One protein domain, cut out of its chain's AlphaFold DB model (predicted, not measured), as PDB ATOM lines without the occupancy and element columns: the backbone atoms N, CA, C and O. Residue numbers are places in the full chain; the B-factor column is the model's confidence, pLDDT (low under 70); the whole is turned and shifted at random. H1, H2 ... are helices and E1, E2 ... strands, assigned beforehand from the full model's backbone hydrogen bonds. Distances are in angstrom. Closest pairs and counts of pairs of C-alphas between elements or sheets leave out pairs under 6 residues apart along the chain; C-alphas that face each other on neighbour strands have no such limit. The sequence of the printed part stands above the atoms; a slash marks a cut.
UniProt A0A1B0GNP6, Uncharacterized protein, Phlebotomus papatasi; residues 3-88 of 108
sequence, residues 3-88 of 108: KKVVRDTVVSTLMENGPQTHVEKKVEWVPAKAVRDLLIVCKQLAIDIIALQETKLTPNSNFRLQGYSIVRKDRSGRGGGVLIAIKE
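Overview. This is residues 3 to 88 of the 108 residues of an uncharacterized protein of Phlebotomus papatasi (UniProt A0A1B0GNP6). A long two-stranded hairpin, E1 and E2, reaches like an arm from a small head, in which E3, E5 and E4 form a short three-stranded sheet and the helix H1 stands between the arm and that sheet. The arm makes much of the length, and its tip, residues 14 to 19, sticks out free. The printed part has 86 residues, with one named helix and five named strands in the order E1 E2 H1 E3 E4 E5, of the class mixed, helices and strands. The larger sheet runs E3 - E5 - E4 and the smaller E1 - E2, both antiparallel. The whole is extended, with a radius of gyration of the C-alphas of 19.3 A and an elongated outline of 61 by 32 by 19 A.

Arrangement. In the sheet of three, E5, residues 82 to 87, is the inner strand, and E3, residues 49 to 52, and E4, residues 68 to 73, are edge strands. E3 and E5 are antiparallel at 162 degrees, with N 52 and O 83 within hydrogen-bond range at 2.8 A. E4 and E5 form a hairpin, antiparallel at 162 degrees, with N 69 and O 86 within hydrogen-bond range at 2.7 A. H1, residues 33 to 44, is not on this sheet, but only just, with 4 pairs of C-alphas within 10 A. In H1 every O i to N i+4 pair is within hydrogen-bond range. E1, residues 3 to 15, and E2, residues 18 to 30, form the other hairpin, antiparallel at 162 degrees, with N 13 and O 20 at 2.8 A and N 5 and O 28 at 3.1 A, both within hydrogen-bond range. The C-alphas of Leu 14 and Pro 19, which face each other, are 4.4 A apart. E1 is apart from H1, and both E1 and E2 are apart from E3, E4 and E5.

Along the chain. From first to last C-alpha, E5 measures 16.8 A, E4 16.1 A and E3 10.1 A. H1 measures 16.7 A, beginning at C-alpha 33 (18.563, -31.900, 35.558). E1 measures 35.7 A and E2 35.4 A. C-alpha 3, where E1 begins, is at (19.961, -41.227, 35.895), and C-alpha 87, where E5 ends, is at (5.921, -28.680, 19.292).

Size, cuts and confidence. The two C-alphas farthest apart, those of Asn 17 and Arg 78, are 62.0 A from each other. The printed part has no cut. The link from E3 to E4, residues 53 to 67, is long, and that from E4 to E5 is short; the other three are tight. Mean pLDDT of the printed part is 87.7, and residues 3 to 5 and 27 to 31 are under 70.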
ATOM      1  N   LYS A   3      19.639 -40.654  34.581       53.44
ATOM      2  CA  LYS A   3      19.961 -41.227  35.895       53.44
ATOM      3  C   LYS A   3      18.954 -42.337  36.163       53.44
ATOM      4  O   LYS A   3      17.751 -42.087  36.114       53.44
ATOM      5  N   LYS A   4      19.446 -43.554  36.407       62.72
ATOM      6  CA  LYS A   4      18.607 -44.658  36.873       62.72
ATOM      7  C   LYS A   4      18.179 -44.324  38.298       62.72
ATOM      8  O   LYS A   4      19.036 -44.152  39.163       62.72
ATOM      9  N   VAL A   5      16.881 -44.180  38.522       68.31
ATOM     10  CA  VAL A   5      16.317 -44.052  39.863       68.31
ATOM     11  C   VAL A   5      15.468 -45.289  40.100       68.31
ATOM     12  O   VAL A   5      14.663 -45.674  39.254       68.31
ATOM     13  N   VAL A   6      15.702 -45.941  41.231       75.62
ATOM     14  CA  VAL A   6      14.878 -47.052  41.703       75.62
ATOM     15  C   VAL A   6      13.998 -46.476  42.798       75.62
ATOM     16  O   VAL A   6      14.519 -45.863  43.730       75.62
ATOM     17  N   ARG A   7      12.680 -46.601  42.647       75.56
ATOM     18  CA  ARG A   7      11.721 -46.259  43.696       75.56
ATOM     19  C   ARG A   7      10.995 -47.516  44.128       75.56
ATOM     20  O   ARG A   7      10.538 -48.286  43.282       75.56
ATOM     21  N   ASP A   8      10.870 -47.670  45.433       83.69
ATOM     22  CA  ASP A   8      10.042 -48.702  46.030       83.69
ATOM     23  C   ASP A   8       8.591 -48.219  45.994       83.69
ATOM     24  O   ASP A   8       8.281 -47.100  46.405       83.69
ATOM     25  N   THR A   9       7.710 -49.033  45.421       81.81
ATOM     26  CA  THR A   9       6.266 -48.794  45.394       81.81
ATOM     27  C   THR A   9       5.603 -49.907  46.185       81.81
ATOM     28  O   THR A   9       5.817 -51.081  45.895       81.81
ATOM     29  N   VAL A  10       4.821 -49.545  47.199       85.75
ATOM     30  CA  VAL A  10       4.009 -50.516  47.935       85.75
ATOM     31  C   VAL A  10       2.769 -50.803  47.101       85.75
ATOM     32  O   VAL A  10       1.996 -49.894  46.805       85.75
ATOM     33  N   VAL A  11       2.604 -52.060  46.705       84.31
ATOM     34  CA  VAL A  11       1.444 -52.546  45.963       84.31
ATOM     35  C   VAL A  11       0.641 -53.442  46.895       84.31
ATOM     36  O   VAL A  11       1.186 -54.366  47.498       84.31
ATOM     37  N   SER A  12      -0.649 -53.148  47.039       85.38
ATOM     38  CA  SER A  12      -1.590 -53.976  47.791       85.38
ATOM     39  C   SER A  12      -2.496 -54.735  46.830       85.38
ATOM     40  O   SER A  12      -3.185 -54.111  46.021       85.38
ATOM     41  N   THR A  13      -2.547 -56.054  46.970       85.88
ATOM     42  CA  THR A  13      -3.403 -56.934  46.170       85.88
ATOM     43  C   THR A  13      -4.381 -57.647  47.096       85.88
ATOM     44  O   THR A  13      -3.977 -58.252  48.090       85.88
ATOM     45  N   LEU A  14      -5.677 -57.577  46.787       88.56
ATOM     46  CA  LEU A  14      -6.698 -58.371  47.472       88.56
ATOM     47  C   LEU A  14      -6.630 -59.823  46.986       88.56
ATOM     48  O   LEU A  14      -6.744 -60.075  45.789       88.56
ATOM     49  N   MET A  15      -6.444 -60.758  47.917       83.94
ATOM     50  CA  MET A  15      -6.421 -62.205  47.677       83.94
ATOM     51  C   MET A  15      -7.545 -62.875  48.485       83.94
ATOM     52  O   MET A  15      -8.079 -62.275  49.418       83.94
ATOM     53  N   GLU A  16      -7.875 -64.134  48.178       84.25
ATOM     54  CA  GLU A  16      -8.917 -64.904  48.891       84.25
ATOM     55  C   GLU A  16      -8.649 -65.031  50.402       84.25
ATOM     56  O   GLU A  16      -9.580 -65.038  51.200       84.25
ATOM     57  N   ASN A  17      -7.373 -65.037  50.806       86.06
ATOM     58  CA  ASN A  17      -6.945 -65.120  52.208       86.06
ATOM     59  C   ASN A  17      -6.699 -63.744  52.863       86.06
ATOM     60  O   ASN A  17      -6.059 -63.662  53.911       86.06
ATOM     61  N   GLY A  18      -7.180 -62.659  52.246       86.06
ATOM     62  CA  GLY A  18      -7.018 -61.282  52.723       86.06
ATOM     63  C   GLY A  18      -6.015 -60.448  51.908       86.06
ATOM     64  O   GLY A  18      -5.391 -60.943  50.967       86.06
ATOM     65  N   PRO A  19      -5.873 -59.147  52.219       87.50
ATOM     66  CA  PRO A  19      -4.983 -58.253  51.486       87.50
ATOM     67  C   PRO A  19      -3.509 -58.594  51.735       87.50
ATOM     68  O   PRO A  19      -3.051 -58.641  52.877       87.50
ATOM     69  N   GLN A  20      -2.748 -58.770  50.656       86.00
ATOM     70  CA  GLN A  20      -1.293 -58.895  50.696       86.00
ATOM     71  C   GLN A  20      -0.637 -57.612  50.193       86.00
ATOM     72  O   GLN A  20      -1.107 -56.989  49.242       86.00
ATOM     73  N   THR A  21       0.463 -57.217  50.833       87.00
ATOM     74  CA  THR A  21       1.286 -56.086  50.393       87.00
ATOM     75  C   THR A  21       2.653 -56.585  49.963       87.00
ATOM     76  O   THR A  21       3.296 -57.364  50.666       87.00
ATOM     77  N   HIS A  22       3.104 -56.122  48.803       85.19
ATOM     78  CA  HIS A  22       4.445 -56.384  48.305       85.19
ATOM     79  C   HIS A  22       5.101 -55.078  47.868       85.19
ATOM     80  O   HIS A  22       4.440 -54.132  47.438       85.19
ATOM     81  N   VAL A  23       6.425 -55.021  48.006       84.81
ATOM     82  CA  VAL A  23       7.224 -53.889  47.537       84.81
ATOM     83  C   VAL A  23       7.719 -54.207  46.135       84.81
ATOM     84  O   VAL A  23       8.537 -55.107  45.947       84.81
ATOM     85  N   GLU A  24       7.254 -53.445  45.153       83.31
ATOM     86  CA  GLU A  24       7.764 -53.508  43.789       83.31
ATOM     87  C   GLU A  24       8.813 -52.420  43.554       83.31
ATOM     88  O   GLU A  24       8.609 -51.239  43.846       83.31
ATOM     89  N   LYS A  25       9.952 -52.812  42.971       78.56
ATOM     90  CA  LYS A  25      10.994 -51.874  42.540       78.56
ATOM     91  C   LYS A  25      10.676 -51.355  41.148       78.56
ATOM     92  O   LYS A  25      10.939 -52.028  40.152       78.56
ATOM     93  N   LYS A  26      10.192 -50.119  41.055       75.62
ATOM     94  CA  LYS A  26       9.989 -49.453  39.768       75.62
ATOM     95  C   LYS A  26      11.273 -48.753  39.339       75.62
ATOM     96  O   LYS A  26      11.783 -47.862  40.024       75.62
ATOM     97  N   VAL A  27      11.803 -49.153  38.183       64.94
ATOM     98  CA  VAL A  27      12.924 -48.458  37.543       64.94
ATOM     99  C   VAL A  27      12.363 -47.311  36.721       64.94
ATOM    100  O   VAL A  27      11.699 -47.529  35.709       64.94
ATOM    101  N   GLU A  28      12.659 -46.084  37.134       59.62
ATOM    102  CA  GLU A  28      12.287 -44.890  36.389       59.62
ATOM    103  C   GLU A  28      13.538 -44.214  35.828       59.62
ATOM    104  O   GLU A  28      14.534 -43.963  36.517       59.62
ATOM    105  N   TRP A  29      13.492 -43.914  34.533       59.81
ATOM    106  CA  TRP A  29      14.551 -43.181  33.863       59.81
ATOM    107  C   TRP A  29      14.250 -41.701  33.919       59.81
ATOM    108  O   TRP A  29      13.486 -41.179  33.110       59.81
ATOM    109  N   VAL A  30      14.887 -41.009  34.856       58.09
ATOM    110  CA  VAL A  30      14.614 -39.590  35.034       58.09
ATOM    111  C   VAL A  30      15.585 -38.768  34.174       58.09
ATOM    112  O   VAL A  30      16.797 -39.038  34.197       58.09
ATOM    113  N   PRO A  31      15.103 -37.771  33.401       64.62
ATOM    114  CA  PRO A  31      15.975 -36.934  32.585       64.62
ATOM    115  C   PRO A  31      17.043 -36.237  33.434       64.62
ATOM    116  O   PRO A  31      16.834 -35.978  34.630       64.62
ATOM    117  N   ALA A  32      18.184 -35.921  32.814       76.94
ATOM    118  CA  ALA A  32      19.196 -35.061  33.425       76.94
ATOM    119  C   ALA A  32      18.563 -33.738  33.883       76.94
ATOM    120  O   ALA A  32      17.639 -33.250  33.231       76.94
ATOM    121  N   LYS A  33      19.081 -33.150  34.971       81.81
ATOM    122  CA  LYS A  33      18.563 -31.900  35.558       81.81
ATOM    123  C   LYS A  33      18.318 -30.821  34.496       81.81
ATOM    124  O   LYS A  33      17.205 -30.333  34.392       81.81
ATOM    125  N   ALA A  34      19.305 -30.573  33.633       84.06
ATOM    126  CA  ALA A  34      19.204 -29.579  32.562       84.06
ATOM    127  C   ALA A  34      18.012 -29.805  31.610       84.06
ATOM    128  O   ALA A  34      17.382 -28.851  31.175       84.06
ATOM    129  N   VAL A  35      17.666 -31.062  31.310       87.62
ATOM    130  CA  VAL A  35      16.525 -31.390  30.435       87.62
ATOM    131  C   VAL A  35      15.196 -31.136  31.143       87.62
ATOM    132  O   VAL A  35      14.233 -30.722  30.507       87.62
ATOM    133  N   ARG A  36      15.134 -31.368  32.461       89.06
ATOM    134  CA  ARG A  36      13.936 -31.049  33.249       89.06
ATOM    135  C   ARG A  36      13.729 -29.549  33.353       89.06
ATOM    136  O   ARG A  36      12.616 -29.093  33.131       89.06
ATOM    137  N   ASP A  37      14.795 -28.815  33.651       91.88
ATOM    138  CA  ASP A  37      14.749 -27.357  33.762       91.88
ATOM    139  C   ASP A  37      14.310 -26.741  32.424       91.88
ATOM    140  O   ASP A  37      13.402 -25.915  32.399       91.88
ATOM    141  N   LEU A  38      14.851 -27.239  31.300       92.25
ATOM    142  CA  LEU A  38      14.394 -26.862  29.962       92.25
ATOM    143  C   LEU A  38      12.891 -27.119  29.782       92.25
ATOM    144  O   LEU A  38      12.168 -26.221  29.369       92.25
ATOM    145  N   LEU A  39      12.401 -28.313  30.133       91.81
ATOM    146  CA  LEU A  39      10.983 -28.655  29.985       91.81
ATOM    147  C   LEU A  39      10.063 -27.741  30.812       91.81
ATOM    148  O   LEU A  39       8.961 -27.425  30.365       91.81
ATOM    149  N   ILE A  40      10.495 -27.324  32.004       93.44
ATOM    150  CA  ILE A  40       9.745 -26.381  32.845       93.44
ATOM    151  C   ILE A  40       9.631 -25.029  32.140       93.44
ATOM    152  O   ILE A  40       8.519 -24.526  31.986       93.44
ATOM    153  N   VAL A  41      10.749 -24.488  31.646       94.56
ATOM    154  CA  VAL A  41      10.776 -23.210  30.917       94.56
ATOM    155  C   VAL A  41       9.880 -23.270  29.679       94.56
ATOM    156  O   VAL A  41       9.060 -22.379  29.466       94.56
ATOM    157  N   CYS A  42       9.968 -24.351  28.902       93.62
ATOM    158  CA  CYS A  42       9.142 -24.554  27.713       93.62
ATOM    159  C   CYS A  42       7.641 -24.506  28.021       93.62
ATOM    160  O   CYS A  42       6.885 -23.882  27.281       93.62
ATOM    161  N   LYS A  43       7.214 -25.134  29.125       92.19
ATOM    162  CA  LYS A  43       5.811 -25.135  29.559       92.19
ATOM    163  C   LYS A  43       5.360 -23.769  30.068       92.19
ATOM    164  O   LYS A  43       4.265 -23.340  29.728       92.19
ATOM    165  N   GLN A  44       6.185 -23.100  30.871       96.38
ATOM    166  CA  GLN A  44       5.849 -21.802  31.466       96.38
ATOM    167  C   GLN A  44       5.720 -20.695  30.421       96.38
ATOM    168  O   GLN A  44       4.836 -19.853  30.529       96.38
ATOM    169  N   LEU A  45       6.594 -20.709  29.417       97.06
ATOM    170  CA  LEU A  45       6.638 -19.685  28.377       97.06
ATOM    171  C   LEU A  45       5.871 -20.082  27.110       97.06
ATOM    172  O   LEU A  45       5.931 -19.357  26.123       97.06
ATOM    173  N   ALA A  46       5.185 -21.231  27.122       95.31
ATOM    174  CA  ALA A  46       4.459 -21.776  25.976       95.31
ATOM    175  C   ALA A  46       5.295 -21.795  24.677       95.31
ATOM    176  O   ALA A  46       4.810 -21.434  23.612       95.31
ATOM    177  N   ILE A  47       6.562 -22.219  24.762       97.50
ATOM    178  CA  ILE A  47       7.496 -22.169  23.627       97.50
ATOM    179  C   ILE A  47       7.079 -23.159  22.538       97.50
ATOM    180  O   ILE A  47       6.942 -24.352  22.801       97.50
ATOM    181  N   ASP A  48       6.953 -22.700  21.300       97.94
ATOM    182  CA  ASP A  48       6.561 -23.553  20.174       97.94
ATOM    183  C   ASP A  48       7.760 -24.157  19.423       97.94
ATOM    184  O   ASP A  48       7.722 -25.319  19.008       97.94
ATOM    185  N   ILE A  49       8.855 -23.398  19.294       97.62
ATOM    186  CA  ILE A  49      10.086 -23.818  18.608       97.62
ATOM    187  C   ILE A  49      11.296 -23.501  19.489       97.62
ATOM    188  O   ILE A  49      11.421 -22.400  20.020       97.62
ATOM    189  N   ILE A  50      12.211 -24.460  19.629       97.50
ATOM    190  CA  ILE A  50      13.442 -24.329  20.417       97.50
ATOM    191  C   ILE A  50      14.631 -24.625  19.511       97.50
ATOM    192  O   ILE A  50      14.687 -25.698  18.916       97.50
ATOM    193  N   ALA A  51      15.611 -23.727  19.461       97.44
ATOM    194  CA  ALA A  51      16.890 -23.964  18.799       97.44
ATOM    195  C   ALA A  51      18.005 -24.086  19.847       97.44
ATOM    196  O   ALA A  51      18.301 -23.135  20.569       97.44
ATOM    197  N   LEU A  52      18.623 -25.263  19.937       95.81
ATOM    198  CA  LEU A  52      19.741 -25.548  20.831       95.81
ATOM    199  C   LEU A  52      21.028 -25.744  20.030       95.81
ATOM    200  O   LEU A  52      21.060 -26.466  19.030       95.81
ATOM    201  N   GLN A  53      22.102 -25.143  20.525       95.50
ATOM    202  CA  GLN A  53      23.452 -25.238  19.974       95.50
ATOM    203  C   GLN A  53      24.378 -25.904  20.991       95.50
ATOM    204  O   GLN A  53      24.040 -25.994  22.172       95.50
ATOM    205  N   GLU A  54      25.531 -26.395  20.530       94.06
ATOM    206  CA  GLU A  54      26.508 -27.103  21.372       94.06
ATOM    207  C   GLU A  54      25.871 -28.220  22.211       94.06
ATOM    208  O   GLU A  54      26.154 -28.411  23.397       94.06
ATOM    209  N   THR A  55      24.984 -28.993  21.580       93.38
ATOM    210  CA  THR A  55      24.241 -30.057  22.270       93.38
ATOM    211  C   THR A  55      25.156 -31.196  22.721       93.38
ATOM    212  O   THR A  55      24.813 -31.945  23.639       93.38
ATOM    213  N   LYS A  56      26.322 -31.349  22.070       92.69
ATOM    214  CA  LYS A  56      27.308 -32.420  22.283       92.69
ATOM    215  C   LYS A  56      26.733 -33.829  22.131       92.69
ATOM    216  O   LYS A  56      27.397 -34.809  22.497       92.69
ATOM    217  N   LEU A  57      25.530 -33.945  21.576       92.50
ATOM    218  CA  LEU A  57      24.870 -35.216  21.378       92.50
ATOM    219  C   LEU A  57      25.494 -35.962  20.193       92.50
ATOM    220  O   LEU A  57      25.961 -35.365  19.224       92.50
ATOM    221  N   THR A  58      25.502 -37.284  20.298       92.75
ATOM    222  CA  THR A  58      26.009 -38.213  19.280       92.75
ATOM    223  C   THR A  58      24.850 -38.982  18.637       92.75
ATOM    224  O   THR A  58      23.770 -39.030  19.243       92.75
ATOM    225  N   PRO A  59      25.070 -39.666  17.497       90.94
ATOM    226  CA  PRO A  59      24.043 -40.504  16.867       90.94
ATOM    227  C   PRO A  59      23.445 -41.558  17.812       90.94
ATOM    228  O   PRO A  59      22.253 -41.842  17.774       90.94
ATOM    229  N   ASN A  60      24.250 -42.067  18.750       89.88
ATOM    230  CA  ASN A  60      23.822 -43.054  19.751       89.88
ATOM    231  C   ASN A  60      23.098 -42.432  20.963       89.88
ATOM    232  O   ASN A  60      22.682 -43.133  21.887       89.88
ATOM    233  N   SER A  61      22.964 -41.105  21.016       89.00
ATOM    234  CA  SER A  61      22.325 -40.407  22.133       89.00
ATOM    235  C   SER A  61      20.803 -40.474  22.027       89.00
ATOM    236  O   SER A  61      20.190 -39.782  21.212       89.00
ATOM    237  N   ASN A  62      20.173 -41.221  22.937       88.50
ATOM    238  CA  ASN A  62      18.715 -41.291  23.061       88.50
ATOM    239  C   ASN A  62      18.138 -40.065  23.806       88.50
ATOM    240  O   ASN A  62      17.725 -40.154  24.969       88.50
ATOM    241  N   PHE A  63      18.176 -38.907  23.142       91.25
ATOM    242  CA  PHE A  63      17.568 -37.656  23.601       91.25
ATOM    243  C   PHE A  63      16.118 -37.537  23.114       91.25
ATOM    244  O   PHE A  63      15.815 -37.823  21.951       91.25
ATOM    245  N   ARG A  64      15.234 -37.102  24.015       90.75
ATOM    246  CA  ARG A  64      13.815 -36.821  23.774       90.75
ATOM    247  C   ARG A  64      13.404 -35.627  24.634       90.75
ATOM    248  O   ARG A  64      13.870 -35.520  25.769       90.75
ATOM    249  N   LEU A  65      12.524 -34.783  24.105       92.62
ATOM    250  CA  LEU A  65      11.870 -33.702  24.835       92.62
ATOM    251  C   LEU A  65      10.361 -33.892  24.668       92.62
ATOM    252  O   LEU A  65       9.869 -33.928  23.548       92.62
ATOM    253  N   GLN A  66       9.649 -34.103  25.771       91.81
ATOM    254  CA  GLN A  66       8.228 -34.452  25.736       91.81
ATOM    255  C   GLN A  66       7.390 -33.323  25.123       91.81
ATOM    256  O   GLN A  66       7.518 -32.181  25.563       91.81
ATOM    257  N   GLY A  67       6.509 -33.658  24.173       95.50
ATOM    258  CA  GLY A  67       5.638 -32.702  23.482       95.50
ATOM    259  C   GLY A  67       6.303 -31.998  22.296       95.50
ATOM    260  O   GLY A  67       5.701 -31.093  21.722       95.50
ATOM    261  N   TYR A  68       7.530 -32.396  21.934       97.25
ATOM    262  CA  TYR A  68       8.271 -31.836  20.808       97.25
ATOM    263  C   TYR A  68       8.824 -32.932  19.891       97.25
ATOM    264  O   TYR A  68       9.542 -33.843  20.313       97.25
ATOM    265  N   SER A  69       8.594 -32.753  18.596       96.69
ATOM    266  CA  SER A  69       9.353 -33.385  17.523       96.69
ATOM    267  C   SER A  69      10.768 -32.814  17.452       96.69
ATOM    268  O   SER A  69      10.978 -31.622  17.664       96.69
ATOM    269  N   ILE A  70      11.756 -33.654  17.134       96.12
ATOM    270  CA  ILE A  70      13.173 -33.270  17.141       96.12
ATOM    271  C   ILE A  70      13.786 -33.412  15.746       96.12
ATOM    272  O   ILE A  70      13.829 -34.504  15.177       96.12
ATOM    273  N   VAL A  71      14.362 -32.322  15.244       96.25
ATOM    274  CA  VAL A  71      15.281 -32.299  14.102       96.25
ATOM    275  C   VAL A  71      16.669 -31.966  14.633       96.25
ATOM    276  O   VAL A  71      16.828 -31.019  15.390       96.25
ATOM    277  N   ARG A  72      17.698 -32.739  14.287       95.69
ATOM    278  CA  ARG A  72      19.047 -32.502  14.819       95.69
ATOM    279  C   ARG A  72      20.131 -32.907  13.841       95.69
ATOM    280  O   ARG A  72      19.932 -33.811  13.036       95.69
ATOM    281  N   LYS A  73      21.282 -32.254  13.971       95.06
ATOM    282  CA  LYS A  73      22.540 -32.645  13.339       95.06
ATOM    283  C   LYS A  73      23.539 -32.922  14.446       95.06
ATOM    284  O   LYS A  73      23.902 -32.024  15.206       95.06
ATOM    285  N   ASP A  74      23.962 -34.172  14.522       95.00
ATOM    286  CA  ASP A  74      24.860 -34.643  15.566       95.00
ATOM    287  C   ASP A  74      26.310 -34.405  15.204       95.00
ATOM    288  O   ASP A  74      26.674 -34.298  14.033       95.00
ATOM    289  N   ARG A  75      27.157 -34.352  16.231       89.69
ATOM    290  CA  ARG A  75      28.597 -34.307  16.004       89.69
ATOM    291  C   ARG A  75      29.121 -35.689  15.617       89.69
ATOM    292  O   ARG A  75      28.726 -36.697  16.206       89.69
ATOM    293  N   SER A  76      30.073 -35.710  14.691       87.12
ATOM    294  CA  SER A  76      30.910 -36.875  14.370       87.12
ATOM    295  C   SER A  76      32.209 -36.919  15.190       87.12
ATOM    296  O   SER A  76      32.873 -37.949  15.225       87.12
ATOM    297  N   GLY A  77      32.567 -35.826  15.876       84.19
ATOM    298  CA  GLY A  77      33.832 -35.680  16.603       84.19
ATOM    299  C   GLY A  77      33.717 -34.854  17.887       84.19
ATOM    300  O   GLY A  77      32.736 -34.954  18.633       84.19
ATOM    301  N   ARG A  78      34.741 -34.050  18.200       84.50
ATOM    302  CA  ARG A  78      34.721 -33.122  19.347       84.50
ATOM    303  C   ARG A  78      33.965 -31.837  19.001       84.50
ATOM    304  O   ARG A  78      34.149 -31.296  17.923       84.50
ATOM    305  N   GLY A  79      33.181 -31.343  19.963       85.44
ATOM    306  CA  GLY A  79      32.424 -30.090  19.839       85.44
ATOM    307  C   GLY A  79      31.190 -30.189  18.939       85.44
ATOM    308  O   GLY A  79      31.013 -31.172  18.216       85.44
ATOM    309  N   GLY A  80      30.317 -29.186  19.021       91.75
ATOM    310  CA  GLY A  80      29.199 -29.014  18.107       91.75
ATOM    311  C   GLY A  80      27.940 -29.811  18.442       91.75
ATOM    312  O   GLY A  80      27.707 -30.290  19.559       91.75
ATOM    313  N   GLY A  81      27.117 -29.950  17.405       94.94
ATOM    314  CA  GLY A  81      25.792 -30.549  17.456       94.94
ATOM    315  C   GLY A  81      24.705 -29.493  17.642       94.94
ATOM    316  O   GLY A  81      24.759 -28.692  18.575       94.94
ATOM    317  N   VAL A  82      23.689 -29.539  16.787       96.69
ATOM    318  CA  VAL A  82      22.548 -28.612  16.799       96.69
ATOM    319  C   VAL A  82      21.239 -29.382  16.816       96.69
ATOM    320  O   VAL A  82      21.151 -30.496  16.293       96.69
ATOM    321  N   LEU A  83      20.220 -28.789  17.425       96.81
ATOM    322  CA  LEU A  83      18.906 -29.393  17.570       96.81
ATOM    323  C   LEU A  83      17.825 -28.318  17.481       96.81
ATOM    324  O   LEU A  83      17.888 -27.319  18.189       96.81
ATOM    325  N   ILE A  84      16.822 -28.564  16.647       97.88
ATOM    326  CA  ILE A  84      15.569 -27.820  16.597       97.88
ATOM    327  C   ILE A  84      14.469 -28.734  17.138       97.88
ATOM    328  O   ILE A  84      14.271 -29.845  16.641       97.88
ATOM    329  N   ALA A  85      13.784 -28.287  18.185       97.38
ATOM    330  CA  ALA A  85      12.612 -28.953  18.734       97.38
ATOM    331  C   ALA A  85      11.364 -28.166  18.335       97.38
ATOM    332  O   ALA A  85      11.324 -26.953  18.519       97.38
ATOM    333  N   ILE A  86      10.368 -28.855  17.791       98.06
ATOM    334  CA  ILE A  86       9.137 -28.278  17.242       98.06
ATOM    335  C   ILE A  86       7.975 -28.941  17.964       98.06
ATOM    336  O   ILE A  86       7.922 -30.169  18.023       98.06
ATOM    337  N   LYS A  87       7.077 -28.158  18.555       97.62
ATOM    338  CA  LYS A  87       5.921 -28.680  19.292       97.62
ATOM    339  C   LYS A  87       5.099 -29.625  18.410       97.62
ATOM    340  O   LYS A  87       4.884 -29.346  17.236       97.62
ATOM    341  N   GLU A  88       4.664 -30.758  18.958       96.38
ATOM    342  CA  GLU A  88       4.097 -31.881  18.179       96.38
ATOM    343  C   GLU A  88       2.840 -31.536  17.365       96.38
ATOM    344  O   GLU A  88       2.540 -32.225  16.396       96.38
TER     345      GLU A  88